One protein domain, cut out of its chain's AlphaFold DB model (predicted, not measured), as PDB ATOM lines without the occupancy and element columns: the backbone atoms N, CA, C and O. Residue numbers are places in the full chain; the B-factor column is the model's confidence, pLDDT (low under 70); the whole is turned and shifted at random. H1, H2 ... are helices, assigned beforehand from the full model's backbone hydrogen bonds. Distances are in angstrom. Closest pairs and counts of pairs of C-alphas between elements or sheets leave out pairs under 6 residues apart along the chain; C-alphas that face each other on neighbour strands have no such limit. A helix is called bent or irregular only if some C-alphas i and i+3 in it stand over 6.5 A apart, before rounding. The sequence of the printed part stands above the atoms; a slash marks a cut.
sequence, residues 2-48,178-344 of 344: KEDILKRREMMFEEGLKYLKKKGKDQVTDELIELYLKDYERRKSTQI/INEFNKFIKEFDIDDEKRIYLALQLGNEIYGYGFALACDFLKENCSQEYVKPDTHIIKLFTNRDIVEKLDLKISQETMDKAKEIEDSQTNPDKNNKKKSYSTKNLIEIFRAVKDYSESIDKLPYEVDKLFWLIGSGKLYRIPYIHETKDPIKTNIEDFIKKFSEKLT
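This is residues 2 to 48 and 178 to 344 of the 344 residues of an uncharacterized protein of Methanosarcina mazei (UniProt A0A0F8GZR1). Two groups of crossed helices are bridged by H9: in one, H1, H2, H7 and H11 pack on H10; in the other, H6 and H8 pack on H5, with H4 meeting H5 at a corner. Residues 266 to 276, in the link from H8 to H9, stick out as a loop. The printed part has 214 residues with eleven named helices, H1 to H11 in order along the chain, and no named strand; its class is all helix. It is compact, with a radius of gyration of the C-alphas of 17.8 A and spans of 47 by 43 by 40 A, or 46 by 41 by 29 A without the loop.

H1, residues 2 to 27, is irregular, with C-alphas 23 and 26 9.2 A apart, and has a kink of 40 degrees near residue 21. With residues 13 to 20 alone it touches H10, residues 300 to 312, at a steep tilt of 49 degrees, the same way; the closest C-alphas are those of Leu 20 and Ile 310, 6.5 A apart. H1 also touches H11, residues 332 to 343, closest at C-alphas 12 and 339, 7.1 A apart. H10 touches H2, residues 30 to 37, at C-alphas 302 and 37, 5.0 A apart, and is near H3, residues 39 to 42. H10 touches H7, residues 231 to 237, at C-alphas 311 and 232, 5.5 A apart. H9, residues 279 to 295, touches H10 at C-alphas 293 and 300, 5.4 A apart. H9 and H10 are the hubs, touching five helices each. H8, residues 252 to 264, and H9 form a helical hairpin, closest at C-alphas 258 and 279, 6.3 A apart. H8 touches H5, residues 192 to 205, at a shallow tilt of 19 degrees, the same way, with C-alphas 261 and 204 closest at 6.2 A. H5 and H6, residues 211 to 221, are about perpendicular at 73 degrees and touch, with C-alphas 199 and 214 closest at 5.1 A. H4, residues 178 to 188, and H5 touch only at the corner, at C-alphas 188 and 194, 4.8 A apart. Every O i to N i+4 pair is within hydrogen-bond range in H2 and H5 to H11, against 20 of 22 in H1 and 6 of 7 in H4; H3 is too short for such a pair.

H1 begins at C-alpha 2 (171.913, 143.047, 163.606) and is 36.9 A long. H9 is 24.5 A, H5 19.8 A and H8 18.1 A long. H11 ends at C-alpha 343 (179.883, 154.137, 155.864).

The farthest C-alphas, of Glu 180 and Thr 344, are 52.2 A apart. Residues 49 to 177 are not printed; C-alphas 48 and 178 are 5.6 A apart across the cut. The links H7 to H8, H8 to H9 and H10 to H11 are long. The mean pLDDT of the printed part is 83.8; residues 2 to 3, 241 to 249, 263 to 276 and 316 to 326 are under 70.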
ATOM      1  N   LYS A   2     171.074 144.232 163.916       65.62
ATOM      2  CA  LYS A   2     171.913 143.047 163.606       65.62
ATOM      3  C   LYS A   2     172.186 142.828 162.107       65.62
ATOM      4  O   LYS A   2     173.320 142.572 161.734       65.62
ATOM      5  N   GLU A   3     171.170 142.985 161.261       68.25
ATOM      6  CA  GLU A   3     171.299 142.825 159.801       68.25
ATOM      7  C   GLU A   3     172.171 143.916 159.149       68.25
ATOM      8  O   GLU A   3     172.934 143.647 158.229       68.25
ATOM      9  N   ASP A   4     172.131 145.138 159.688       80.25
ATOM     10  CA  ASP A   4     172.985 146.246 159.242       80.25
ATOM     11  C   ASP A   4     174.455 146.013 159.640       80.25
ATOM     12  O   ASP A   4     175.365 146.248 158.850       80.25
ATOM     13  N   ILE A   5     174.697 145.459 160.833       79.75
ATOM     14  CA  ILE A   5     176.043 145.077 161.291       79.75
ATOM     15  C   ILE A   5     176.632 143.986 160.395       79.75
ATOM     16  O   ILE A   5     177.772 144.116 159.952       79.75
ATOM     17  N   LEU A   6     175.859 142.937 160.103       84.75
ATOM     18  CA  LEU A   6     176.298 141.850 159.229       84.75
ATOM     19  C   LEU A   6     176.711 142.382 157.852       84.75
ATOM     20  O   LEU A   6     177.846 142.183 157.422       84.75
ATOM     21  N   LYS A   7     175.835 143.170 157.222       88.06
ATOM     22  CA  LYS A   7     176.094 143.765 155.908       88.06
ATOM     23  C   LYS A   7     177.348 144.646 155.897       88.06
ATOM     24  O   LYS A   7     178.119 144.622 154.939       88.06
ATOM     25  N   ARG A   8     177.593 145.413 156.966       88.00
ATOM     26  CA  ARG A   8     178.822 146.217 157.108       88.00
ATOM     27  C   ARG A   8     180.071 145.344 157.204       88.00
ATOM     28  O   ARG A   8     181.098 145.697 156.625       88.00
ATOM     29  N   ARG A   9     180.003 144.218 157.918       90.44
ATOM     30  CA  ARG A   9     181.137 143.296 158.064       90.44
ATOM     31  C   ARG A   9     181.487 142.614 156.747       90.44
ATOM     32  O   ARG A   9     182.666 142.611 156.388       90.44
ATOM     33  N   GLU A  10     180.487 142.120 156.019       93.12
ATOM     34  CA  GLU A  10     180.653 141.562 154.668       93.12
ATOM     35  C   GLU A  10     181.280 142.603 153.734       93.12
ATOM     36  O   GLU A  10     182.314 142.355 153.108       93.12
ATOM     37  N   MET A  11     180.730 143.822 153.742       93.44
ATOM     38  CA  MET A  11     181.247 144.929 152.943       93.44
ATOM     39  C   MET A  11     182.712 145.248 153.269       93.44
ATOM     40  O   MET A  11     183.487 145.513 152.354       93.44
ATOM     41  N   MET A  12     183.133 145.201 154.539       94.12
ATOM     42  CA  MET A  12     184.538 145.435 154.900       94.12
ATOM     43  C   MET A  12     185.478 144.412 154.258       94.12
ATOM     44  O   MET A  12     186.537 144.791 153.749       94.12
ATOM     45  N   PHE A  13     185.102 143.132 154.267       95.81
ATOM     46  CA  PHE A  13     185.916 142.070 153.677       95.81
ATOM     47  C   PHE A  13     186.048 142.273 152.164       95.81
ATOM     48  O   PHE A  13     187.156 142.316 151.623       95.81
ATOM     49  N   GLU A  14     184.921 142.497 151.483       96.31
ATOM     50  CA  GLU A  14     184.889 142.747 150.040       96.31
ATOM     51  C   GLU A  14     185.678 143.996 149.636       96.31
ATOM     52  O   GLU A  14     186.411 143.995 148.644       96.31
ATOM     53  N   GLU A  15     185.548 145.080 150.400       95.94
ATOM     54  CA  GLU A  15     186.297 146.308 150.157       95.94
ATOM     55  C   GLU A  15     187.793 146.125 150.407       95.94
ATOM     56  O   GLU A  15     188.601 146.724 149.696       95.94
ATOM     57  N   GLY A  16     188.181 145.252 151.339       96.50
ATOM     58  CA  GLY A  16     189.569 144.836 151.520       96.50
ATOM     59  C   GLY A  16     190.144 144.185 150.258       96.50
ATOM     60  O   GLY A  16     191.213 144.581 149.781       96.50
ATOM     61  N   LEU A  17     189.401 143.249 149.658       96.69
ATOM     62  CA  LEU A  17     189.786 142.595 148.400       96.69
ATOM     63  C   LEU A  17     189.904 143.608 147.250       96.69
ATOM     64  O   LEU A  17     190.921 143.655 146.549       96.69
ATOM     65  N   LYS A  18     188.897 144.479 147.079       96.06
ATOM     66  CA  LYS A  18     188.904 145.536 146.047       96.06
ATOM     67  C   LYS A  18     190.062 146.515 146.247       96.06
ATOM     68  O   LYS A  18     190.691 146.941 145.275       96.06
ATOM     69  N   TYR A  19     190.364 146.865 147.496       96.19
ATOM     70  CA  TYR A  19     191.468 147.752 147.842       96.19
ATOM     71  C   TYR A  19     192.816 147.162 147.416       96.19
ATOM     72  O   TYR A  19     193.608 147.870 146.788       96.19
ATOM     73  N   LEU A  20     193.059 145.874 147.688       94.12
ATOM     74  CA  LEU A  20     194.286 145.193 147.267       94.12
ATOM     75  C   LEU A  20     194.451 145.186 145.749       94.12
ATOM     76  O   LEU A  20     195.496 145.616 145.265       94.12
ATOM     77  N   LYS A  21     193.412 144.806 144.997       92.75
ATOM     78  CA  LYS A  21     193.448 144.829 143.525       92.75
ATOM     79  C   LYS A  21     193.741 146.225 142.983       92.75
ATOM     80  O   LYS A  21     194.617 146.410 142.145       92.75
ATOM     81  N   LYS A  22     193.072 147.251 143.521       93.62
ATOM     82  CA  LYS A  22     193.290 148.642 143.100       93.62
ATOM     83  C   LYS A  22     194.725 149.113 143.361       93.62
ATOM     84  O   LYS A  22     195.280 149.861 142.557       93.62
ATOM     85  N   LYS A  23     195.315 148.728 144.496       92.50
ATOM     86  CA  LYS A  23     196.679 149.129 144.877       92.50
ATOM     87  C   LYS A  23     197.756 148.313 144.167       92.50
ATOM     88  O   LYS A  23     198.800 148.874 143.841       92.50
ATOM     89  N   GLY A  24     197.498 147.032 143.929       86.56
ATOM     90  CA  GLY A  24     198.390 146.113 143.227       86.56
ATOM     91  C   GLY A  24     198.344 146.215 141.713       86.56
ATOM     92  O   GLY A  24     199.319 145.835 141.067       86.56
ATOM     93  N   LYS A  25     197.271 146.786 141.149       86.00
ATOM     94  CA  LYS A  25     197.038 146.821 139.700       86.00
ATOM     95  C   LYS A  25     197.185 145.399 139.134       86.00
ATOM     96  O   LYS A  25     196.700 144.451 139.743       86.00
ATOM     97  N   ASP A  26     197.923 145.247 138.043       83.19
ATOM     98  CA  ASP A  26     198.129 143.972 137.351       83.19
ATOM     99  C   ASP A  26     198.955 142.954 138.162       83.19
ATOM    100  O   ASP A  26     199.007 141.784 137.805       83.19
ATOM    101  N   GLN A  27     199.587 143.370 139.270       79.69
ATOM    102  CA  GLN A  27     200.374 142.473 140.127       79.69
ATOM    103  C   GLN A  27     199.514 141.656 141.098       79.69
ATOM    104  O   GLN A  27     200.029 140.736 141.725       79.69
ATOM    105  N   VAL A  28     198.238 142.012 141.284       86.75
ATOM    106  CA  VAL A  28     197.351 141.379 142.269       86.75
ATOM    107  C   VAL A  28     196.086 140.892 141.577       86.75
ATOM    108  O   VAL A  28     195.102 141.623 141.458       86.75
ATOM    109  N   THR A  29     196.132 139.643 141.119       89.25
ATOM    110  CA  THR A  29     194.995 138.940 140.515       89.25
ATOM    111  C   THR A  29     194.111 138.291 141.582       89.25
ATOM    112  O   THR A  29     194.514 138.127 142.735       89.25
ATOM    113  N   ASP A  30     192.896 137.903 141.193       90.56
ATOM    114  CA  ASP A  30     191.998 137.107 142.038       90.56
ATOM    115  C   ASP A  30     192.631 135.791 142.482       90.56
ATOM    116  O   ASP A  30     192.655 135.481 143.668       90.56
ATOM    117  N   GLU A  31     193.221 135.073 141.531       89.94
ATOM    118  CA  GLU A  31     193.861 133.777 141.750       89.94
ATOM    119  C   GLU A  31     195.038 133.878 142.730       89.94
ATOM    120  O   GLU A  31     195.235 133.020 143.587       89.94
ATOM    121  N   LEU A  32     195.783 134.987 142.673       88.25
ATOM    122  CA  LEU A  32     196.849 135.273 143.623       88.25
ATOM    123  C   LEU A  32     196.315 135.538 145.034       88.25
ATOM    124  O   LEU A  32     196.851 135.007 146.009       88.25
ATOM    125  N   ILE A  33     195.269 136.359 145.161       90.56
ATOM    126  CA  ILE A  33     194.647 136.600 146.466       90.56
ATOM    127  C   ILE A  33     194.111 135.282 147.029       90.56
ATOM    128  O   ILE A  33     194.380 134.973 148.185       90.56
ATOM    129  N   GLU A  34     193.417 134.480 146.226       91.69
ATOM    130  CA  GLU A  34     192.885 133.189 146.662       91.69
ATOM    131  C   GLU A  34     193.998 132.243 147.129       91.69
ATOM    132  O   GLU A  34     193.929 131.723 148.244       91.69
ATOM    133  N   LEU A  35     195.071 132.098 146.345       88.88
ATOM    134  CA  LEU A  35     196.235 131.293 146.719       88.88
ATOM    135  C   LEU A  35     196.869 131.770 148.034       88.88
ATOM    136  O   LEU A  35     197.342 130.958 148.828       88.88
ATOM    137  N   TYR A  36     196.888 133.083 148.272       89.94
ATOM    138  CA  TYR A  36     197.402 133.667 149.507       89.94
ATOM    139  C   TYR A  36     196.502 133.369 150.716       89.94
ATOM    140  O   TYR A  36     196.991 132.967 151.776       89.94
ATOM    141  N   LEU A  37     195.188 133.555 150.564       92.62
ATOM    142  CA  LEU A  37     194.207 133.339 151.630       92.62
ATOM    143  C   LEU A  37     194.051 131.853 151.981       92.62
ATOM    144  O   LEU A  37     193.820 131.529 153.143       92.62
ATOM    145  N   LYS A  38     194.273 130.953 151.017       91.19
ATOM    146  CA  LYS A  38     194.217 129.491 151.195       91.19
ATOM    147  C   LYS A  38     195.579 128.828 151.370       91.19
ATOM    148  O   LYS A  38     195.702 127.609 151.356       91.19
ATOM    149  N   ASP A  39     196.628 129.610 151.604       86.69
ATOM    150  CA  ASP A  39     197.994 129.096 151.732       86.69
ATOM    151  C   ASP A  39     198.160 128.051 152.862       86.69
ATOM    152  O   ASP A  39     199.069 127.224 152.827       86.69
ATOM    153  N   TYR A  40     197.248 128.032 153.839       86.94
ATOM    154  CA  TYR A  40     197.207 127.004 154.882       86.94
ATOM    155  C   TYR A  40     196.998 125.585 154.329       86.94
ATOM    156  O   TYR A  40     197.449 124.624 154.949       86.94
ATOM    157  N   GLU A  41     196.340 125.427 153.176       85.12
ATOM    158  CA  GLU A  41     196.072 124.115 152.566       85.12
ATOM    159  C   GLU A  41     197.373 123.406 152.182       85.12
ATOM    160  O   GLU A  41     197.473 122.180 152.236       85.12
ATOM    161  N   ARG A  42     198.405 124.194 151.871       78.94
ATOM    162  CA  ARG A  42     199.744 123.715 151.521       78.94
ATOM    163  C   ARG A  42     200.645 123.541 152.737       78.94
ATOM    164  O   ARG A  42     201.682 122.888 152.642       78.94
ATOM    165  N   ARG A  43     200.299 124.163 153.868       74.44
ATOM    166  CA  ARG A  43     201.194 124.306 155.017       74.44
ATOM    167  C   ARG A  43     200.772 123.427 156.173       74.44
ATOM    168  O   ARG A  43     199.891 123.771 156.951       74.44
ATOM    169  N   LYS A  44     201.474 122.304 156.310       70.06
ATOM    170  CA  LYS A  44     201.460 121.462 157.509       70.06
ATOM    171  C   LYS A  44     202.858 120.915 157.744       70.06
ATOM    172  O   LYS A  44     203.500 120.446 156.809       70.06
ATOM    173  N   SER A  45     203.322 120.966 158.990       74.69
ATOM    174  CA  SER A  45     204.526 120.225 159.363       74.69
ATOM    175  C   SER A  45     204.193 118.735 159.450       74.69
ATOM    176  O   SER A  45     203.147 118.352 159.977       74.69
ATOM    177  N   THR A  46     205.074 117.894 158.917       79.44
ATOM    178  CA  THR A  46     204.873 116.438 158.840       79.44
ATOM    179  C   THR A  46     205.807 115.657 159.761       79.44
ATOM    180  O   THR A  46     205.647 114.446 159.903       79.44
ATOM    181  N   GLN A  47     206.771 116.320 160.404       83.75
ATOM    182  CA  GLN A  47     207.784 115.692 161.257       83.75
ATOM    183  C   GLN A  47     208.095 116.578 162.467       83.75
ATOM    184  O   GLN A  47     207.844 117.778 162.449       83.75
ATOM    185  N   ILE A  48     208.637 116.003 163.543       86.44
ATOM    186  CA  ILE A  48     209.106 116.803 164.689       86.44
ATOM    187  C   ILE A  48     210.470 117.435 164.391       86.44
ATOM    188  O   ILE A  48     210.706 118.588 164.753       86.44
ATOM    189  N   ILE A 178     205.060 113.290 165.658       92.81
ATOM    190  CA  ILE A 178     204.147 114.352 165.225       92.81
ATOM    191  C   ILE A 178     202.673 114.022 165.510       92.81
ATOM    192  O   ILE A 178     201.878 114.930 165.731       92.81
ATOM    193  N   ASN A 179     202.292 112.740 165.560       94.00
ATOM    194  CA  ASN A 179     200.911 112.343 165.836       94.00
ATOM    195  C   ASN A 179     200.526 112.611 167.294       94.00
ATOM    196  O   ASN A 179     199.412 113.063 167.543       94.00
ATOM    197  N   GLU A 180     201.438 112.384 168.243       96.19
ATOM    198  CA  GLU A 180     201.220 112.738 169.652       96.19
ATOM    199  C   GLU A 180     201.073 114.253 169.831       96.19
ATOM    200  O   GLU A 180     200.138 114.698 170.494       96.19
ATOM    201  N   PHE A 181     201.930 115.045 169.177       95.88
ATOM    202  CA  PHE A 181     201.797 116.505 169.178       95.88
ATOM    203  C   PHE A 181     200.462 116.952 168.564       95.88
ATOM    204  O   PHE A 181     199.731 117.736 169.161       95.88
ATOM    205  N   ASN A 182     200.091 116.411 167.403       94.06
ATOM    206  CA  ASN A 182     198.828 116.746 166.746       94.06
ATOM    207  C   ASN A 182     197.610 116.345 167.587       94.06
ATOM    208  O   ASN A 182     196.605 117.053 167.579       94.06
ATOM    209  N   LYS A 183     197.684 115.225 168.319       95.69
ATOM    210  CA  LYS A 183     196.638 114.828 169.266       95.69
ATOM    211  C   LYS A 183     196.508 115.856 170.388       95.69
ATOM    212  O   LYS A 183     195.394 116.293 170.647       95.69
ATOM    213  N   PHE A 184     197.628 116.284 170.970       96.31
ATOM    214  CA  PHE A 184     197.648 117.347 171.973       96.31
ATOM    215  C   PHE A 184     197.000 118.635 171.448       96.31
ATOM    216  O   PHE A 184     196.096 119.152 172.088       96.31
ATOM    217  N   ILE A 185     197.359 119.107 170.249       95.19
ATOM    218  CA  ILE A 185     196.737 120.307 169.656       95.19
ATOM    219  C   ILE A 185     195.217 120.145 169.498       95.19
ATOM    220  O   ILE A 185     194.459 121.053 169.843       95.19
ATOM    221  N   LYS A 186     194.754 118.988 169.009       94.44
ATOM    222  CA  LYS A 186     193.323 118.721 168.791       94.44
ATOM    223  C   LYS A 186     192.486 118.761 170.070       94.44
ATOM    224  O   LYS A 186     191.298 119.042 169.986       94.44
ATOM    225  N   GLU A 187     193.073 118.502 171.236       95.69
ATOM    226  CA  GLU A 187     192.364 118.599 172.522       95.69
ATOM    227  C   GLU A 187     191.992 120.052 172.883       95.69
ATOM    228  O   GLU A 187     191.042 120.275 173.644       95.69
ATOM    229  N   PHE A 188     192.696 121.032 172.301       95.38
ATOM    230  CA  PHE A 188     192.444 122.462 172.493       95.38
ATOM    231  C   PHE A 188     191.716 123.125 171.322       95.38
ATOM    232  O   PHE A 188     191.055 124.141 171.519       95.38
ATOM    233  N   ASP A 189     191.804 122.566 170.115       93.62
ATOM    234  CA  ASP A 189     191.169 123.121 168.914       93.62
ATOM    235  C   ASP A 189     189.678 122.753 168.802       93.62
ATOM    236  O   ASP A 189     189.223 122.192 167.806       93.62
ATOM    237  N   ILE A 190     188.915 123.039 169.858       91.88
ATOM    238  CA  ILE A 190     187.475 122.747 169.923       91.88
ATOM    239  C   ILE A 190     186.624 124.007 170.073       91.88
ATOM    240  O   ILE A 190     185.559 124.104 169.473       91.88
ATOM    241  N   ASP A 191     187.103 124.984 170.838       91.62
ATOM    242  CA  ASP A 191     186.422 126.240 171.120       91.62
ATOM    243  C   ASP A 191     187.452 127.338 171.400       91.62
ATOM    244  O   ASP A 191     188.647 127.081 171.586       91.62
ATOM    245  N   ASP A 192     186.992 128.583 171.404       91.75
ATOM    246  CA  ASP A 192     187.881 129.733 171.523       91.75
ATOM    247  C   ASP A 192     188.548 129.840 172.898       91.75
ATOM    248  O   ASP A 192     189.690 130.291 172.972       91.75
ATOM    249  N   GLU A 193     187.894 129.402 173.978       91.00
ATOM    250  CA  GLU A 193     188.489 129.407 175.321       91.00
ATOM    251  C   GLU A 193     189.706 128.484 175.363       91.00
ATOM    252  O   GLU A 193     190.797 128.913 175.751       91.00
ATOM    253  N   LYS A 194     189.566 127.245 174.881       93.75
ATOM    254  CA  LYS A 194     190.683 126.297 174.854       93.75
ATOM    255  C   LYS A 194     191.780 126.706 173.882       93.75
ATOM    256  O   LYS A 194     192.960 126.529 174.193       93.75
ATOM    257  N   ARG A 195     191.431 127.322 172.747       95.56
ATOM    258  CA  ARG A 195     192.432 127.877 171.824       95.56
ATOM    259  C   ARG A 195     193.257 128.973 172.483       95.56
ATOM    260  O   ARG A 195     194.487 128.946 172.399       95.56
ATOM    261  N   ILE A 196     192.588 129.911 173.158       95.12
ATOM    262  CA  ILE A 196     193.238 130.988 173.912       95.12
ATOM    263  C   ILE A 196     194.128 130.394 175.001       95.12
ATOM    264  O   ILE A 196     195.292 130.783 175.106       95.12
ATOM    265  N   TYR A 197     193.618 129.422 175.760       93.69
ATOM    266  CA  TYR A 197     194.383 128.744 176.800       93.69
ATOM    267  C   TYR A 197     195.657 128.101 176.240       93.69
ATOM    268  O   TYR A 197     196.734 128.318 176.792       93.69
ATOM    269  N   LEU A 198     195.583 127.386 175.112       95.38
ATOM    270  CA  LEU A 198     196.769 126.788 174.494       95.38
ATOM    271  C   LEU A 198     197.785 127.852 174.056       95.38
ATOM    272  O   LEU A 198     198.981 127.701 174.301       95.38
ATOM    273  N   ALA A 199     197.338 128.953 173.447       95.81
ATOM    274  CA  ALA A 199     198.241 130.039 173.061       95.81
ATOM    275  C   ALA A 199     198.916 130.696 174.281       95.81
ATOM    276  O   ALA A 199     200.105 131.021 174.232       95.81
ATOM    277  N   LEU A 200     198.187 130.849 175.390       93.62
ATOM    278  CA  LEU A 200     198.734 131.301 176.670       93.62
ATOM    279  C   LEU A 200     199.738 130.293 177.242       93.62
ATOM    280  O   LEU A 200     200.831 130.683 177.645       93.62
ATOM    281  N   GLN A 201     199.409 129.002 177.219       92.69
ATOM    282  CA  GLN A 201     200.276 127.934 177.704       92.69
ATOM    283  C   GLN A 201     201.592 127.878 176.922       92.69
ATOM    284  O   GLN A 201     202.658 127.863 177.535       92.69
ATOM    285  N   LEU A 202     201.542 127.936 175.586       94.38
ATOM    286  CA  LEU A 202     202.751 128.034 174.763       94.38
ATOM    287  C   LEU A 202     203.567 129.278 175.117       94.38
ATOM    288  O   LEU A 202     204.788 129.199 175.197       94.38
ATOM    289  N   GLY A 203     202.908 130.417 175.345       91.00
ATOM    290  CA  GLY A 203     203.603 131.641 175.728       91.00
ATOM    291  C   GLY A 203     204.238 131.600 177.122       91.00
ATOM    292  O   GLY A 203     205.212 132.301 177.390       91.00
ATOM    293  N   ASN A 204     203.711 130.764 178.012       89.38
ATOM    294  CA  ASN A 204     204.280 130.538 179.335       89.38
ATOM    295  C   ASN A 204     205.455 129.550 179.303       89.38
ATOM    296  O   ASN A 204     206.459 129.758 179.977       89.38
ATOM    297  N   GLU A 205     205.323 128.465 178.540       92.25
ATOM    298  CA  GLU A 205     206.306 127.375 178.516       92.25
ATOM    299  C   GLU A 205     207.500 127.660 177.601       92.25
ATOM    300  O   GLU A 205     208.588 127.135 177.826       92.25
ATOM    301  N   ILE A 206     207.318 128.486 176.569       93.12
ATOM    302  CA  ILE A 206     208.357 128.756 175.577       93.12
ATOM    303  C   ILE A 206     208.885 130.172 175.764       93.12
ATOM    304  O   ILE A 206     208.191 131.167 175.539       93.12
ATOM    305  N   TYR A 207     210.166 130.273 176.105       90.56
ATOM    306  CA  TYR A 207     210.823 131.557 176.272       90.56
ATOM    307  C   TYR A 207     210.743 132.374 174.975       90.56
ATOM    308  O   TYR A 207     211.123 131.927 173.894       90.56
ATOM    309  N   GLY A 208     210.254 133.609 175.091       86.06
ATOM    310  CA  GLY A 208     210.107 134.530 173.965       86.06
ATOM    311  C   GLY A 208     208.816 134.365 173.157       86.06
ATOM    312  O   GLY A 208     208.535 135.230 172.320       86.06
ATOM    313  N   TYR A 209     208.001 133.337 173.414       88.94
ATOM    314  CA  TYR A 209     206.647 133.263 172.871       88.94
ATOM    315  C   TYR A 209     205.732 134.137 173.733       88.94
ATOM    316  O   TYR A 209     205.408 133.825 174.864       88.94
ATOM    317  N   GLY A 210     205.320 135.291 173.212       89.06
ATOM    318  CA  GLY A 210     204.144 135.982 173.753       89.06
ATOM    319  C   GLY A 210     202.872 135.402 173.138       89.06
ATOM    320  O   GLY A 210     202.952 134.762 172.088       89.06
ATOM    321  N   PHE A 211     201.703 135.708 173.709       92.25
ATOM    322  CA  PHE A 211     200.400 135.261 173.190       92.25
ATOM    323  C   PHE A 211     200.270 135.438 171.666       92.25
ATOM    324  O   PHE A 211     200.009 134.482 170.946       92.25
ATOM    325  N   ALA A 212     200.577 136.631 171.142       92.19
ATOM    326  CA  ALA A 212     200.496 136.897 169.704       92.19
ATOM    327  C   ALA A 212     201.432 136.013 168.856       92.19
ATOM    328  O   ALA A 212     201.081 135.654 167.735       92.19
ATOM    329  N   LEU A 213     202.622 135.664 169.357       91.19
ATOM    330  CA  LEU A 213     203.559 134.804 168.628       91.19
ATOM    331  C   LEU A 213     203.158 133.328 168.716       91.19
ATOM    332  O   LEU A 213     203.304 132.607 167.734       91.19
ATOM    333  N   ALA A 214     202.618 132.898 169.856       95.06
ATOM    334  CA  ALA A 214     202.030 131.573 169.994       95.06
ATOM    335  C   ALA A 214     200.849 131.395 169.029       95.06
ATOM    336  O   ALA A 214     200.805 130.409 168.295       95.06
ATOM    337  N   CYS A 215     199.954 132.385 168.942       96.12
ATOM    338  CA  CYS A 215     198.883 132.401 167.949       96.12
ATOM    339  C   CYS A 215     199.418 132.370 166.512       96.12
ATOM    340  O   CYS A 215     198.875 131.650 165.686       96.12
ATOM    341  N   ASP A 216     200.483 133.120 166.208       94.12
ATOM    342  CA  ASP A 216     201.133 133.085 164.892       94.12
ATOM    343  C   ASP A 216     201.639 131.679 164.555       94.12
ATOM    344  O   ASP A 216     201.380 131.178 163.471       94.12
ATOM    345  N   PHE A 217     202.323 131.013 165.483       93.81
ATOM    346  CA  PHE A 217     202.784 129.644 165.270       93.81
ATOM    347  C   PHE A 217     201.617 128.668 165.045       93.81
ATOM    348  O   PHE A 217     201.632 127.929 164.058       93.81
ATOM    349  N   LEU A 218     200.600 128.704 165.912       95.38
ATOM    350  CA  LEU A 218     199.435 127.816 165.843       95.38
ATOM    351  C   LEU A 218     198.631 128.033 164.556       95.38
ATOM    352  O   LEU A 218     198.311 127.069 163.866       95.38
ATOM    353  N   LYS A 219     198.387 129.291 164.176       93.75
ATOM    354  CA  LYS A 219     197.712 129.657 162.924       93.75
ATOM    355  C   LYS A 219     198.447 129.126 161.699       93.75
ATOM    356  O   LYS A 219     197.843 128.610 160.765       93.75
ATOM    357  N   GLU A 220     199.764 129.305 161.675       90.25
ATOM    358  CA  GLU A 220     200.562 129.060 160.476       90.25
ATOM    359  C   GLU A 220     200.962 127.585 160.303       90.25
ATOM    360  O   GLU A 220     201.371 127.218 159.199       90.25
ATOM    361  N   ASN A 221     200.870 126.762 161.358       90.25
ATOM    362  CA  ASN A 221     201.363 125.375 161.357       90.25
ATOM    363  C   ASN A 221     200.378 124.331 161.910       90.25
ATOM    364  O   ASN A 221     200.625 123.140 161.724       90.25
ATOM    365  N   CYS A 222     199.305 124.734 162.602       91.62
ATOM    366  CA  CYS A 222     198.452 123.808 163.354       91.62
ATOM    367  C   CYS A 222     196.963 123.899 162.986       91.62
ATOM    368  O   CYS A 222     196.372 122.870 162.665       91.62
ATOM    369  N   SER A 223     196.355 125.089 163.029       92.88
ATOM    370  CA  SER A 223     194.908 125.255 162.824       92.88
ATOM    371  C   SER A 223     194.537 126.633 162.274       92.88
ATOM    372  O   SER A 223     195.059 127.652 162.724       92.88
ATOM    373  N   GLN A 224     193.600 126.662 161.321       94.12
ATOM    374  CA  GLN A 224     193.094 127.886 160.682       94.12
ATOM    375  C   GLN A 224     192.177 128.712 161.597       94.12
ATOM    376  O   GLN A 224     191.837 129.850 161.271       94.12
ATOM    377  N   GLU A 225     191.801 128.156 162.748       95.69
ATOM    378  CA  GLU A 225     190.926 128.802 163.724       95.69
ATOM    379  C   GLU A 225     191.663 129.800 164.625       95.69
ATOM    380  O   GLU A 225     191.044 130.537 165.393       95.69
ATOM    381  N   TYR A 226     192.995 129.850 164.542       95.81
ATOM    382  CA  TYR A 226     193.802 130.811 165.283       95.81
ATOM    383  C   TYR A 226     193.972 132.125 164.525       95.81
ATOM    384  O   TYR A 226     194.257 132.157 163.331       95.81
ATOM    385  N   VAL A 227     193.909 133.227 165.269       93.06
ATOM    386  CA  VAL A 227     194.168 134.582 164.775       93.06
ATOM    387  C   VAL A 227     195.415 135.128 165.436       93.06
ATOM    388  O   VAL A 227     195.572 135.001 166.649       93.06
ATOM    389  N   LYS A 228     196.275 135.811 164.679       93.94
ATOM    390  CA  LYS A 228     197.389 136.555 165.259       93.94
ATOM    391  C   LYS A 228     196.958 137.996 165.561       93.94
ATOM    392  O   LYS A 228     196.835 138.795 164.634       93.94
ATOM    393  N   PRO A 229     196.821 138.400 166.835       92.38
ATOM    394  CA  PRO A 229     196.594 139.800 167.180       92.38
ATOM    395  C   PRO A 229     197.897 140.599 167.017       92.38
ATOM    396  O   PRO A 229     198.593 140.901 167.986       92.38
ATOM    397  N   ASP A 230     198.283 140.905 165.777       89.31
ATOM    398  CA  ASP A 230     199.455 141.730 165.483       89.31
ATOM    399  C   ASP A 230     199.118 143.207 165.279       89.31
ATOM    400  O   ASP A 230     197.980 143.646 165.406       89.31
ATOM    401  N   THR A 231     200.129 144.016 164.968       89.94
ATOM    402  CA  THR A 231     199.957 145.465 164.863       89.94
ATOM    403  C   THR A 231     198.943 145.905 163.809       89.94
ATOM    404  O   THR A 231     198.364 146.975 163.978       89.94
ATOM    405  N   HIS A 232     198.739 145.146 162.729       92.25
ATOM    406  CA  HIS A 232     197.761 145.494 161.694       92.25
ATOM    407  C   HIS A 232     196.354 145.087 162.121       92.25
ATOM    408  O   HIS A 232     195.444 145.914 162.069       92.25
ATOM    409  N   ILE A 233     196.213 143.864 162.637       92.94
ATOM    410  CA  ILE A 233     194.941 143.351 163.157       92.94
ATOM    411  C   ILE A 233     194.452 144.202 164.331       92.94
ATOM    412  O   ILE A 233     193.315 144.664 164.324       92.94
ATOM    413  N   ILE A 234     195.322 144.521 165.291       91.38
ATOM    414  CA  ILE A 234     194.961 145.367 166.432       91.38
ATOM    415  C   ILE A 234     194.516 146.756 165.966       91.38
ATOM    416  O   ILE A 234     193.522 147.273 166.466       91.38
ATOM    417  N   LYS A 235     195.217 147.380 165.009       90.88
ATOM    418  CA  LYS A 235     194.825 148.705 164.493       90.88
ATOM    419  C   LYS A 235     193.424 148.697 163.887       90.88
ATOM    420  O   LYS A 235     192.677 149.643 164.109       90.88
ATOM    421  N   LEU A 236     193.083 147.649 163.143       90.81
ATOM    422  CA  LEU A 236     191.770 147.514 162.526       90.81
ATOM    423  C   LEU A 236     190.685 147.247 163.577       90.81
ATOM    424  O   LEU A 236     189.703 147.975 163.643       90.81
ATOM    425  N   PHE A 237     190.902 146.267 164.453       88.62
ATOM    426  CA  PHE A 237     189.893 145.791 165.404       88.62
ATOM    427  C   PHE A 237     189.784 146.616 166.698       88.62
ATOM    428  O   PHE A 237     188.896 146.379 167.511       88.62
ATOM    429  N   THR A 238     190.645 147.621 166.887       86.06
ATOM    430  CA  THR A 238     190.456 148.670 167.910       86.06
ATOM    431  C   THR A 238     189.783 149.926 167.361       86.06
ATOM    432  O   THR A 238     189.423 150.812 168.145       86.06
ATOM    433  N   ASN A 239     189.606 150.025 166.039       81.00
ATOM    434  CA  ASN A 239     188.926 151.154 165.426       81.00
ATOM    435  C   ASN A 239     187.408 151.006 165.610       81.00
ATOM    436  O   ASN A 239     186.778 150.139 165.010       81.00
ATOM    437  N   ARG A 240     186.828 151.882 166.437       71.31
ATOM    438  CA  ARG A 240     185.400 151.857 166.790       71.31
ATOM    439  C   ARG A 240     184.465 152.269 165.659       71.31
ATOM    440  O   ARG A 240     183.285 151.952 165.733       71.31
ATOM    441  N   ASP A 241     184.982 152.945 164.637       67.69
ATOM    442  CA  ASP A 241     184.202 153.312 163.452       67.69
ATOM    443  C   ASP A 241     183.972 152.090 162.548       67.69
ATOM    444  O   ASP A 241     183.147 152.131 161.640       67.69
ATOM    445  N   ILE A 242     184.715 151.004 162.792       67.56
ATOM    446  CA  ILE A 242     184.742 149.800 161.960       67.56
ATOM    447  C   ILE A 242     184.266 148.572 162.736       67.56
ATOM    448  O   ILE A 242     183.469 147.788 162.225       67.56
ATOM    449  N   VAL A 243     184.742 148.401 163.970       67.56
ATOM    450  CA  VAL A 243     184.395 147.269 164.831       67.56
ATOM    451  C   VAL A 243     183.630 147.793 166.039       67.56
ATOM    452  O   VAL A 243     184.178 148.504 166.884       67.56
ATOM    453  N   GLU A 244     182.343 147.446 166.119       65.12
ATOM    454  CA  GLU A 244     181.540 147.726 167.310       65.12
ATOM    455  C   GLU A 244     182.167 147.074 168.546       65.12
ATOM    456  O   GLU A 244     182.793 146.014 168.478       65.12
ATOM    457  N   LYS A 245     182.006 147.726 169.703       58.84
ATOM    458  CA  LYS A 245     182.581 147.250 170.959       58.84
ATOM    459  C   LYS A 245     181.976 145.892 171.309       58.84
ATOM    460  O   LYS A 245     180.818 145.802 171.701       58.84
ATOM    461  N   LEU A 246     182.791 144.858 171.201       55.78
ATOM    462  CA  LEU A 246     182.418 143.510 171.578       55.78
ATOM    463  C   LEU A 246     182.509 143.352 173.099       55.78
ATOM    464  O   LEU A 246     183.573 143.542 173.690       55.78
ATOM    465  N   ASP A 247     181.385 143.024 173.736       53.97
ATOM    466  CA  ASP A 247     181.321 142.681 175.159       53.97
ATOM    467  C   ASP A 247     181.545 141.170 175.323       53.97
ATOM    468  O   ASP A 247     180.618 140.376 175.495       53.97
ATOM    469  N   LEU A 248     182.795 140.747 175.133       63.00
ATOM    470  CA  LEU A 248     183.160 139.332 175.108       63.00
ATOM    471  C   LEU A 248     183.419 138.826 176.525       63.00
ATOM    472  O   LEU A 248     184.359 139.254 177.193       63.00
ATOM    473  N   LYS A 249     182.612 137.860 176.971       66.38
ATOM    474  CA  LYS A 249     182.795 137.186 178.264       66.38
ATOM    475  C   LYS A 249     183.975 136.224 178.206       66.38
ATOM    476  O   LYS A 249     183.835 135.137 177.655       66.38
ATOM    477  N   ILE A 250     185.119 136.610 178.762       70.56
ATOM    478  CA  ILE A 250     186.269 135.716 178.971       70.56
ATOM    479  C   ILE A 250     186.067 134.968 180.290       70.56
ATOM    480  O   ILE A 250     185.716 135.592 181.293       70.56
ATOM    481  N   SER A 251     186.254 133.645 180.286       78.19
ATOM    482  CA  SER A 251     186.178 132.844 181.509       78.19
ATOM    483  C   SER A 251     187.180 133.332 182.565       78.19
ATOM    484  O   SER A 251     188.262 133.832 182.245       78.19
ATOM    485  N   GLN A 252     186.823 133.186 183.845       79.19
ATOM    486  CA  GLN A 252     187.702 133.586 184.946       79.19
ATOM    487  C   GLN A 252     189.018 132.795 184.924       79.19
ATOM    488  O   GLN A 252     190.069 133.385 185.125       79.19
ATOM    489  N   GLU A 253     188.975 131.508 184.575       80.62
ATOM    490  CA  GLU A 253     190.158 130.648 184.441       80.62
ATOM    491  C   GLU A 253     191.145 131.182 183.390       80.62
ATOM    492  O   GLU A 253     192.336 131.337 183.669       80.62
ATOM    493  N   THR A 254     190.653 131.550 182.202       79.31
ATOM    494  CA  THR A 254     191.482 132.165 181.154       79.31
ATOM    495  C   THR A 254     192.066 133.501 181.614       79.31
ATOM    496  O   THR A 254     193.232 133.800 181.338       79.31
ATOM    497  N   MET A 255     191.285 134.305 182.340       81.50
ATOM    498  CA  MET A 255     191.750 135.582 182.888       81.50
ATOM    499  C   MET A 255     192.813 135.403 183.975       81.50
ATOM    500  O   MET A 255     193.791 136.152 183.992       81.50
ATOM    501  N   ASP A 256     192.654 134.408 184.843       84.06
ATOM    502  CA  ASP A 256     193.610 134.080 185.898       84.06
ATOM    503  C   ASP A 256     194.929 133.598 185.289       84.06
ATOM    504  O   ASP A 256     195.994 134.080 185.676       84.06
ATOM    505  N   LYS A 257     194.868 132.748 184.253       79.50
ATOM    506  CA  LYS A 257     196.059 132.313 183.511       79.50
ATOM    507  C   LYS A 257     196.752 133.472 182.803       79.50
ATOM    508  O   LYS A 257     197.973 133.592 182.863       79.50
ATOM    509  N   ALA A 258     195.989 134.344 182.142       81.06
ATOM    510  CA  ALA A 258     196.539 135.528 181.489       81.06
ATOM    511  C   ALA A 258     197.260 136.441 182.493       81.06
ATOM    512  O   ALA A 258     198.332 136.958 182.183       81.06
ATOM    513  N   LYS A 259     196.699 136.596 183.698       81.25
ATOM    514  CA  LYS A 259     197.300 137.379 184.778       81.25
ATOM    515  C   LYS A 259     198.561 136.721 185.342       81.25
ATOM    516  O   LYS A 259     199.574 137.396 185.461       81.25
ATOM    517  N   GLU A 260     198.528 135.415 185.612       78.44
ATOM    518  CA  GLU A 260     199.701 134.640 186.049       78.44
ATOM    519  C   GLU A 260     200.874 134.814 185.072       78.44
ATOM    520  O   GLU A 260     202.014 135.016 185.486       78.44
ATOM    521  N   ILE A 261     200.583 134.790 183.768       70.06
ATOM    522  CA  ILE A 261     201.582 134.976 182.711       70.06
ATOM    523  C   ILE A 261     202.086 136.420 182.658       70.06
ATOM    524  O   ILE A 261     203.283 136.639 182.499       70.06
ATOM    525  N   GLU A 262     201.214 137.422 182.785       70.56
ATOM    526  CA  GLU A 262     201.650 138.825 182.846       70.56
ATOM    527  C   GLU A 262     202.567 139.084 184.052       70.56
ATOM    528  O   GLU A 262     203.571 139.790 183.919       70.56
ATOM    529  N   ASP A 263     202.258 138.466 185.193       68.50
ATOM    530  CA  ASP A 263     203.038 138.571 186.424       68.50
ATOM    531  C   ASP A 263     204.376 137.807 186.324       68.50
ATOM    532  O   ASP A 263     205.395 138.283 186.832       68.50
ATOM    533  N   SER A 264     204.422 136.662 185.625       62.28
ATOM    534  CA  SER A 264     205.653 135.876 185.416       62.28
ATOM    535  C   SER A 264     206.567 136.448 184.322       62.28
ATOM    536  O   SER A 264     207.791 136.305 184.387       62.28
ATOM    537  N   GLN A 265     205.997 137.149 183.335       56.88
ATOM    538  CA  GLN A 265     206.711 137.762 182.212       56.88
ATOM    539  C   GLN A 265     207.187 139.199 182.488       56.88
ATOM    540  O   GLN A 265     207.476 139.928 181.532       56.88
ATOM    541  N   THR A 266     207.332 139.636 183.750       46.16
ATOM    542  CA  THR A 266     207.960 140.934 184.062       46.16
ATOM    543  C   THR A 266     209.405 140.969 183.559       46.16
ATOM    544  O   THR A 266     210.356 140.601 184.245       46.16
ATOM    545  N   ASN A 267     209.562 141.422 182.321       42.69
ATOM    546  CA  ASN A 267     210.832 141.621 181.659       42.69
ATOM    547  C   ASN A 267     211.428 142.952 182.170       42.69
ATOM    548  O   ASN A 267     210.737 143.975 182.108       42.69
ATOM    549  N   PRO A 268     212.679 142.985 182.671       36.84
ATOM    550  CA  PRO A 268     213.338 144.210 183.145       36.84
ATOM    551  C   PRO A 268     213.526 145.289 182.060       36.84
ATOM    552  O   PRO A 268     213.856 146.431 182.368       36.84
ATOM    553  N   ASP A 269     213.247 144.973 180.795       41.19
ATOM    554  CA  ASP A 269     213.476 145.833 179.633       41.19
ATOM    555  C   ASP A 269     212.374 146.904 179.403       41.19
ATOM    556  O   ASP A 269     211.916 147.164 178.286       41.19
ATOM    557  N   LYS A 270     211.931 147.568 180.484       38.19
ATOM    558  CA  LYS A 270     210.907 148.642 180.476       38.19
ATOM    559  C   LYS A 270     211.345 149.942 179.776       38.19
ATOM    560  O   LYS A 270     210.575 150.901 179.731       38.19
ATOM    561  N   ASN A 271     212.540 150.001 179.186       32.22
ATOM    562  CA  ASN A 271     213.086 151.235 178.611       32.22
ATOM    563  C   ASN A 271     212.638 151.553 177.174       32.22
ATOM    564  O   ASN A 271     212.999 152.605 176.647       32.22
ATOM    565  N   ASN A 272     211.798 150.728 176.541       38.00
ATOM    566  CA  ASN A 272     211.179 151.085 175.262       38.00
ATOM    567  C   ASN A 272     209.715 151.506 175.449       38.00
ATOM    568  O   ASN A 272     208.820 150.669 175.519       38.00
ATOM    569  N   LYS A 273     209.472 152.826 175.446       34.12
ATOM    570  CA  LYS A 273     208.153 153.497 175.441       34.12
ATOM    571  C   LYS A 273     207.327 153.231 174.161       34.12
ATOM    572  O   LYS A 273     206.773 154.154 173.569       34.12
ATOM    573  N   LYS A 274     207.244 151.988 173.677       46.53
ATOM    574  CA  LYS A 274     206.247 151.595 172.672       46.53
ATOM    575  C   LYS A 274     204.993 151.138 173.407       46.53
ATOM    576  O   LYS A 274     205.092 150.408 174.384       46.53
ATOM    577  N   LYS A 275     203.823 151.571 172.930       50.66
ATOM    578  CA  LYS A 275     202.508 151.147 173.433       50.66
ATOM    579  C   LYS A 275     202.430 149.615 173.372       50.66
ATOM    580  O   LYS A 275     202.254 149.057 172.291       50.66
ATOM    581  N   SER A 276     202.654 148.949 174.504       68.19
ATOM    582  CA  SER A 276     202.485 147.502 174.639       68.19
ATOM    583  C   SER A 276     201.018 147.236 174.939       68.19
ATOM    584  O   SER A 276     200.460 147.864 175.836       68.19
ATOM    585  N   TYR A 277     200.390 146.349 174.176       78.94
ATOM    586  CA  TYR A 277     199.053 145.854 174.495       78.94
ATOM    587  C   TYR A 277     199.176 144.810 175.606       78.94
ATOM    588  O   TYR A 277     200.123 144.022 175.587       78.94
ATOM    589  N   SER A 278     198.259 144.829 176.576       85.56
ATOM    590  CA  SER A 278     198.190 143.769 177.588       85.56
ATOM    591  C   SER A 278     197.748 142.457 176.945       85.56
ATOM    592  O   SER A 278     197.096 142.461 175.895       85.56
ATOM    593  N   THR A 279     198.055 141.329 177.579       86.88
ATOM    594  CA  THR A 279     197.579 140.006 177.161       86.88
ATOM    595  C   THR A 279     196.058 139.993 177.082       86.88
ATOM    596  O   THR A 279     195.504 139.510 176.097       86.88
ATOM    597  N   LYS A 280     195.377 140.643 178.038       85.75
ATOM    598  CA  LYS A 280     193.921 140.843 177.988       85.75
ATOM    599  C   LYS A 280     193.466 141.504 176.682       85.75
ATOM    600  O   LYS A 280     192.558 140.994 176.033       85.75
ATOM    601  N   ASN A 281     194.103 142.603 176.265       86.62
ATOM    602  CA  ASN A 281     193.726 143.266 175.015       86.62
ATOM    603  C   ASN A 281     193.981 142.381 173.790       86.62
ATOM    604  O   ASN A 281     193.211 142.422 172.837       86.62
ATOM    605  N   LEU A 282     195.039 141.569 173.798       91.12
ATOM    606  CA  LEU A 282     195.305 140.641 172.699       91.12
ATOM    607  C   LEU A 282     194.248 139.528 172.614       91.12
ATOM    608  O   LEU A 282     193.862 139.156 171.508       91.12
ATOM    609  N   ILE A 283     193.750 139.044 173.755       91.12
ATOM    610  CA  ILE A 283     192.655 138.065 173.826       91.12
ATOM    611  C   ILE A 283     191.342 138.669 173.312       91.12
ATOM    612  O   ILE A 283     190.633 138.033 172.533       91.12
ATOM    613  N   GLU A 284     191.027 139.907 173.704       88.12
ATOM    614  CA  GLU A 284     189.849 140.630 173.202       88.12
ATOM    615  C   GLU A 284     189.897 140.761 171.671       88.12
ATOM    616  O   GLU A 284     188.902 140.504 170.996       88.12
ATOM    617  N   ILE A 285     191.070 141.082 171.112       91.31
ATOM    618  CA  ILE A 285     191.264 141.172 169.658       91.31
ATOM    619  C   ILE A 285     191.153 139.805 168.982       91.31
ATOM    620  O   ILE A 285     190.497 139.713 167.949       91.31
ATOM    621  N   PHE A 286     191.734 138.746 169.555       93.62
ATOM    622  CA  PHE A 286     191.595 137.381 169.029       93.62
ATOM    623  C   PHE A 286     190.118 137.022 168.823       93.62
ATOM    624  O   PHE A 286     189.708 136.633 167.731       93.62
ATOM    625  N   ARG A 287     189.301 137.238 169.856       91.12
ATOM    626  CA  ARG A 287     187.863 136.955 169.815       91.12
ATOM    627  C   ARG A 287     187.092 137.874 168.886       91.12
ATOM    628  O   ARG A 287     186.138 137.435 168.258       91.12
ATOM    629  N   ALA A 288     187.497 139.136 168.785       90.19
ATOM    630  CA  ALA A 288     186.855 140.066 167.868       90.19
ATOM    631  C   ALA A 288     187.016 139.653 166.409       90.19
ATOM    632  O   ALA A 288     186.077 139.771 165.625       90.19
ATOM    633  N   VAL A 289     188.183 139.119 166.053       93.06
ATOM    634  CA  VAL A 289     188.397 138.564 164.719       93.06
ATOM    635  C   VAL A 289     187.611 137.269 164.532       93.06
ATOM    636  O   VAL A 289     187.013 137.100 163.475       93.06
ATOM    637  N   LYS A 290     187.556 136.383 165.536       93.25
ATOM    638  CA  LYS A 290     186.730 135.162 165.505       93.25
ATOM    639  C   LYS A 290     185.254 135.467 165.231       93.25
ATOM    640  O   LYS A 290     184.725 135.003 164.229       93.25
ATOM    641  N   ASP A 291     184.647 136.331 166.043       90.75
ATOM    642  CA  ASP A 291     183.250 136.762 165.894       90.75
ATOM    643  C   ASP A 291     182.993 137.436 164.537       90.75
ATOM    644  O   ASP A 291     181.987 137.181 163.875       90.75
ATOM    645  N   TYR A 292     183.927 138.276 164.081       91.81
ATOM    646  CA  TYR A 292     183.850 138.864 162.749       91.81
ATOM    647  C   TYR A 292     183.847 137.788 161.659       91.81
ATOM    648  O   TYR A 292     182.979 137.817 160.789       91.81
ATOM    649  N   SER A 293     184.779 136.838 161.728       94.31
ATOM    650  CA  SER A 293     184.966 135.787 160.721       94.31
ATOM    651  C   SER A 293     183.740 134.879 160.631       94.31
ATOM    652  O   SER A 293     183.222 134.661 159.538       94.31
ATOM    653  N   GLU A 294     183.215 134.446 161.780       93.19
ATOM    654  CA  GLU A 294     181.995 133.637 161.873       93.19
ATOM    655  C   GLU A 294     180.786 134.366 161.289       93.19
ATOM    656  O   GLU A 294     179.994 133.770 160.564       93.19
ATOM    657  N   SER A 295     180.661 135.672 161.545       91.75
ATOM    658  CA  SER A 295     179.526 136.431 161.023       91.75
ATOM    659  C   SER A 295     179.510 136.539 159.499       91.75
ATOM    660  O   SER A 295     178.430 136.663 158.944       91.75
ATOM    661  N   ILE A 296     180.662 136.468 158.825       94.25
ATOM    662  CA  ILE A 296     180.758 136.597 157.359       94.25
ATOM    663  C   ILE A 296     181.070 135.270 156.652       94.25
ATOM    664  O   ILE A 296     181.458 135.286 155.482       94.25
ATOM    665  N   ASP A 297     180.955 134.144 157.362       95.81
ATOM    666  CA  ASP A 297     181.266 132.800 156.858       95.81
ATOM    667  C   ASP A 297     182.668 132.717 156.215       95.81
ATOM    668  O   ASP A 297     182.855 132.328 155.055       95.81
ATOM    669  N   LYS A 298     183.678 133.176 156.968       96.69
ATOM    670  CA  LYS A 298     185.099 133.087 156.601       96.69
ATOM    671  C   LYS A 298     185.914 132.429 157.694       96.69
ATOM    672  O   LYS A 298     185.599 132.548 158.878       96.69
ATOM    673  N   LEU A 299     187.020 131.797 157.301       96.81
ATOM    674  CA  LEU A 299     187.972 131.292 158.279       96.81
ATOM    675  C   LEU A 299     188.723 132.459 158.940       96.81
ATOM    676  O   LEU A 299     189.122 133.407 158.250       96.81
ATOM    677  N   PRO A 300     189.027 132.373 160.247       96.81
ATOM    678  CA  PRO A 300     189.824 133.389 160.933       96.81
ATOM    679  C   PRO A 300     191.198 133.605 160.286       96.81
ATOM    680  O   PRO A 300     191.682 134.735 160.200       96.81
ATOM    681  N   TYR A 301     191.794 132.534 159.758       96.12
ATOM    682  CA  TYR A 301     193.007 132.591 158.949       96.12
ATOM    683  C   TYR A 301     192.870 133.501 157.716       96.12
ATOM    684  O   TYR A 301     193.766 134.301 157.451       96.12
ATOM    685  N   GLU A 302     191.772 133.407 156.959       96.38
ATOM    686  CA  GLU A 302     191.560 134.208 155.744       96.38
ATOM    687  C   GLU A 302     191.412 135.693 156.088       96.38
ATOM    688  O   GLU A 302     192.014 136.554 155.442       96.38
ATOM    689  N   VAL A 303     190.659 135.993 157.148       96.62
ATOM    690  CA  VAL A 303     190.480 137.356 157.662       96.62
ATOM    691  C   VAL A 303     191.812 137.952 158.118       96.62
ATOM    692  O   VAL A 303     192.163 139.066 157.717       96.62
ATOM    693  N   ASP A 304     192.584 137.200 158.906       95.50
ATOM    694  CA  ASP A 304     193.928 137.590 159.334       95.50
ATOM    695  C   ASP A 304     194.825 137.882 158.122       95.50
ATOM    696  O   ASP A 304     195.389 138.975 158.022       95.50
ATOM    697  N   LYS A 305     194.894 136.958 157.155       94.19
ATOM    698  CA  LYS A 305     195.736 137.101 155.961       94.19
ATOM    699  C   LYS A 305     195.354 138.309 155.122       94.19
ATOM    700  O   LYS A 305     196.241 139.076 154.745       94.19
ATOM    701  N   LEU A 306     194.065 138.517 154.857       96.12
ATOM    702  CA  LEU A 306     193.595 139.655 154.069       96.12
ATOM    703  C   LEU A 306     194.047 140.979 154.693       96.12
ATOM    704  O   LEU A 306     194.702 141.798 154.039       96.12
ATOM    705  N   PHE A 307     193.729 141.189 155.970       95.81
ATOM    706  CA  PHE A 307     194.020 142.458 156.632       95.81
ATOM    707  C   PHE A 307     195.509 142.634 156.936       95.81
ATOM    708  O   PHE A 307     196.025 143.756 156.880       95.81
ATOM    709  N   TRP A 308     196.235 141.538 157.151       94.12
ATOM    710  CA  TRP A 308     197.689 141.565 157.220       94.12
ATOM    711  C   TRP A 308     198.327 141.976 155.890       94.12
ATOM    712  O   TRP A 308     199.248 142.797 155.877       94.12
ATOM    713  N   LEU A 309     197.837 141.459 154.760       93.06
ATOM    714  CA  LEU A 309     198.327 141.820 153.428       93.06
ATOM    715  C   LEU A 309     198.035 143.290 153.113       93.06
ATOM    716  O   LEU A 309     198.917 144.004 152.642       93.06
ATOM    717  N   ILE A 310     196.843 143.780 153.462       95.06
ATOM    718  CA  ILE A 310     196.502 145.209 153.366       95.06
ATOM    719  C   ILE A 310     197.476 146.057 154.190       95.06
ATOM    720  O   ILE A 310     197.951 147.093 153.718       95.06
ATOM    721  N   GLY A 311     197.795 145.629 155.411       93.06
ATOM    722  CA  GLY A 311     198.684 146.366 156.301       93.06
ATOM    723  C   GLY A 311     200.158 146.336 155.905       93.06
ATOM    724  O   GLY A 311     200.848 147.341 156.079       93.06
ATOM    725  N   SER A 312     200.637 145.206 155.386       90.06
ATOM    726  CA  SER A 312     202.058 144.971 155.121       90.06
ATOM    727  C   SER A 312     202.470 145.225 153.671       90.06
ATOM    728  O   SER A 312     203.633 145.549 153.428       90.06
ATOM    729  N   GLY A 313     201.551 145.029 152.722       89.69
ATOM    730  CA  GLY A 313     201.822 145.034 151.286       89.69
ATOM    731  C   GLY A 313     202.664 143.853 150.799       89.69
ATOM    732  O   GLY A 313     203.163 143.880 149.676       89.69
ATOM    733  N   LYS A 314     202.892 142.829 151.633       85.94
ATOM    734  CA  LYS A 314     203.856 141.759 151.346       85.94
ATOM    735  C   LYS A 314     203.163 140.445 151.015       85.94
ATOM    736  O   LYS A 314     202.557 139.831 151.880       85.94
ATOM    737  N   LEU A 315     203.386 139.928 149.812       77.56
ATOM    738  CA  LEU A 315     203.009 138.563 149.424       77.56
ATOM    739  C   LEU A 315     204.086 137.556 149.858       77.56
ATOM    740  O   LEU A 315     204.694 136.859 149.050       77.56
ATOM    741  N   TYR A 316     204.409 137.532 151.152       65.75
ATOM    742  CA  TYR A 316     205.436 136.625 151.668       65.75
ATOM    743  C   TYR A 316     204.943 135.168 151.616       65.75
ATOM    744  O   TYR A 316     203.782 134.913 151.926       65.75
ATOM    745  N   ARG A 317     205.847 134.227 151.297       59.59
ATOM    746  CA  ARG A 317     205.648 132.759 151.347       59.59
ATOM    747  C   ARG A 317     204.736 132.131 150.287       59.59
ATOM    748  O   ARG A 317     204.359 130.979 150.450       59.59
ATOM    749  N   ILE A 318     204.460 132.804 149.170       60.81
ATOM    750  CA  ILE A 318     203.973 132.094 147.976       60.81
ATOM    751  C   ILE A 318     205.200 131.610 147.185       60.81
ATOM    752  O   ILE A 318     205.915 132.463 146.655       60.81
ATOM    753  N   PRO A 319     205.455 130.284 147.081       44.22
ATOM    754  CA  PRO A 319     206.703 129.718 146.540       44.22
ATOM    755  C   PRO A 319     207.055 130.097 145.093       44.22
ATOM    756  O   PRO A 319     208.155 129.819 144.641       44.22
ATOM    757  N   TYR A 320     206.170 130.782 144.369       49.03
ATOM    758  CA  TYR A 320     206.370 131.158 142.965       49.03
ATOM    759  C   TYR A 320     206.365 132.674 142.729       49.03
ATOM    760  O   TYR A 320     206.415 133.125 141.592       49.03
ATOM    761  N   ILE A 321     206.313 133.480 143.798       50.72
ATOM    762  CA  ILE A 321     206.187 134.951 143.720       50.72
ATOM    763  C   ILE A 321     207.340 135.627 144.468       50.72
ATOM    764  O   ILE A 321     207.272 136.766 144.921       50.72
ATOM    765  N   HIS A 322     208.491 134.958 144.511       45.16
ATOM    766  CA  HIS A 322     209.759 135.633 144.786       45.16
ATOM    767  C   HIS A 322     210.102 136.703 143.720       45.16
ATOM    768  O   HIS A 322     211.065 137.451 143.892       45.16
ATOM    769  N   GLU A 323     209.303 136.806 142.648       42.62
ATOM    770  CA  GLU A 323     209.499 137.708 141.512       42.62
ATOM    771  C   GLU A 323     208.812 139.081 141.627       42.62
ATOM    772  O   GLU A 323     209.263 140.014 140.958       42.62
ATOM    773  N   THR A 324     207.823 139.296 142.511       50.28
ATOM    774  CA  THR A 324     207.349 140.672 142.781       50.28
ATOM    775  C   THR A 324     208.339 141.344 143.730       50.28
ATOM    776  O   THR A 324     208.186 141.315 144.952       50.28
ATOM    777  N   LYS A 325     209.419 141.899 143.168       54.38
ATOM    778  CA  LYS A 325     210.498 142.549 143.935       54.38
ATOM    779  C   LYS A 325     210.017 143.731 144.784       54.38
ATOM    780  O   LYS A 325     210.685 144.060 145.763       54.38
ATOM    781  N   ASP A 326     208.859 144.305 144.464       69.56
ATOM    782  CA  ASP A 326     208.301 145.447 145.177       69.56
ATOM    783  C   ASP A 326     207.039 145.066 145.967       69.56
ATOM    784  O   ASP A 326     206.103 144.495 145.404       69.56
ATOM    785  N   PRO A 327     206.969 145.404 147.268       80.06
ATOM    786  CA  PRO A 327     205.732 145.321 148.031       80.06
ATOM    787  C   PRO A 327     204.604 146.116 147.364       80.06
ATOM    788  O   PRO A 327     204.814 147.221 146.851       80.06
ATOM    789  N   ILE A 328     203.380 145.597 147.461       86.75
ATOM    790  CA  ILE A 328     202.175 146.326 147.078       86.75
ATOM    791  C   ILE A 328     202.112 147.589 147.946       86.75
ATOM    792  O   ILE A 328     202.223 147.522 149.169       86.75
ATOM    793  N   LYS A 329     201.932 148.765 147.333       89.94
ATOM    794  CA  LYS A 329     201.851 150.046 148.059       89.94
ATOM    795  C   LYS A 329     200.508 150.193 148.782       89.94
ATOM    796  O   LYS A 329     199.649 150.980 148.375       89.94
ATOM    797  N   THR A 330     200.328 149.435 149.854       92.06
ATOM    798  CA  THR A 330     199.136 149.415 150.704       92.06
ATOM    799  C   THR A 330     199.450 149.949 152.096       92.06
ATOM    800  O   THR A 330     200.603 150.081 152.504       92.06
ATOM    801  N   ASN A 331     198.396 150.318 152.817       92.50
ATOM    802  CA  ASN A 331     198.469 150.746 154.205       92.50
ATOM    803  C   ASN A 331     197.103 150.500 154.860       92.50
ATOM    804  O   ASN A 331     196.075 150.852 154.271       92.50
ATOM    805  N   ILE A 332     197.109 149.924 156.066       93.56
ATOM    806  CA  ILE A 332     195.896 149.654 156.849       93.56
ATOM    807  C   ILE A 332     195.149 150.937 157.240       93.56
ATOM    808  O   ILE A 332     193.930 150.953 157.220       93.56
ATOM    809  N   GLU A 333     195.848 152.035 157.523       93.12
ATOM    810  CA  GLU A 333     195.240 153.321 157.889       93.12
ATOM    811  C   GLU A 333     194.542 153.984 156.690       93.12
ATOM    812  O   GLU A 333     193.442 154.510 156.837       93.12
ATOM    813  N   ASP A 334     195.132 153.902 155.489       94.94
ATOM    814  CA  ASP A 334     194.487 154.363 154.242       94.94
ATOM    815  C   ASP A 334     193.237 153.531 153.927       94.94
ATOM    816  O   ASP A 334     192.237 154.074 153.465       94.94
ATOM    817  N   PHE A 335     193.279 152.220 154.195       95.38
ATOM    818  CA  PHE A 335     192.113 151.352 154.048       95.38
ATOM    819  C   PHE A 335     191.003 151.726 155.039       95.38
ATOM    820  O   PHE A 335     189.888 151.998 154.607       95.38
ATOM    821  N   ILE A 336     191.331 151.814 156.333       93.12
ATOM    822  CA  ILE A 336     190.413 152.220 157.410       93.12
ATOM    823  C   ILE A 336     189.711 153.527 157.043       93.12
ATOM    824  O   ILE A 336     188.487 153.576 157.025       93.12
ATOM    825  N   LYS A 337     190.477 154.560 156.663       92.94
ATOM    826  CA  LYS A 337     189.928 155.870 156.293       92.94
ATOM    827  C   LYS A 337     188.915 155.765 155.148       92.94
ATOM    828  O   LYS A 337     187.810 156.281 155.259       92.94
ATOM    829  N   LYS A 338     189.281 155.076 154.063       92.81
ATOM    830  CA  LYS A 338     188.417 154.908 152.882       92.81
ATOM    831  C   LYS A 338     187.173 154.087 153.167       92.81
ATOM    832  O   LYS A 338     186.144 154.314 152.540       92.81
ATOM    833  N   PHE A 339     187.279 153.103 154.053       92.06
ATOM    834  CA  PHE A 339     186.135 152.306 154.452       92.06
ATOM    835  C   PHE A 339     185.173 153.132 155.312       92.06
ATOM    836  O   PHE A 339     183.982 153.152 155.023       92.06
ATOM    837  N   SER A 340     185.684 153.902 156.278       88.88
ATOM    838  CA  SER A 340     184.871 154.825 157.080       88.88
ATOM    839  C   SER A 340     184.145 155.869 156.220       88.88
ATOM    840  O   SER A 340     182.960 156.093 156.431       88.88
ATOM    841  N   GLU A 341     184.805 156.437 155.202       89.94
ATOM    842  CA  GLU A 341     184.190 157.364 154.226       89.94
ATOM    843  C   GLU A 341     183.048 156.734 153.404       89.94
ATOM    844  O   GLU A 341     182.239 157.457 152.836       89.94
ATOM    845  N   LYS A 342     182.981 155.398 153.307       87.25
ATOM    846  CA  LYS A 342     181.887 154.679 152.629       87.25
ATOM    847  C   LYS A 342     180.718 154.334 153.550       87.25
ATOM    848  O   LYS A 342     179.665 153.943 153.052       87.25
ATOM    849  N   LEU A 343     180.924 154.391 154.867       82.75
ATOM    850  CA  LEU A 343     179.883 154.137 155.864       82.75
ATOM    851  C   LEU A 343     179.041 155.386 156.157       82.75
ATOM    852  O   LEU A 343     177.922 155.250 156.653       82.75
ATOM    853  N   THR A 344     179.597 156.570 155.884       71.69
ATOM    854  CA  THR A 344     178.930 157.880 155.929       71.69
ATOM    855  C   THR A 344     178.230 158.179 154.619       71.69
ATOM    856  O   THR A 344     177.083 158.672 154.673       71.69
TER     857      THR A 344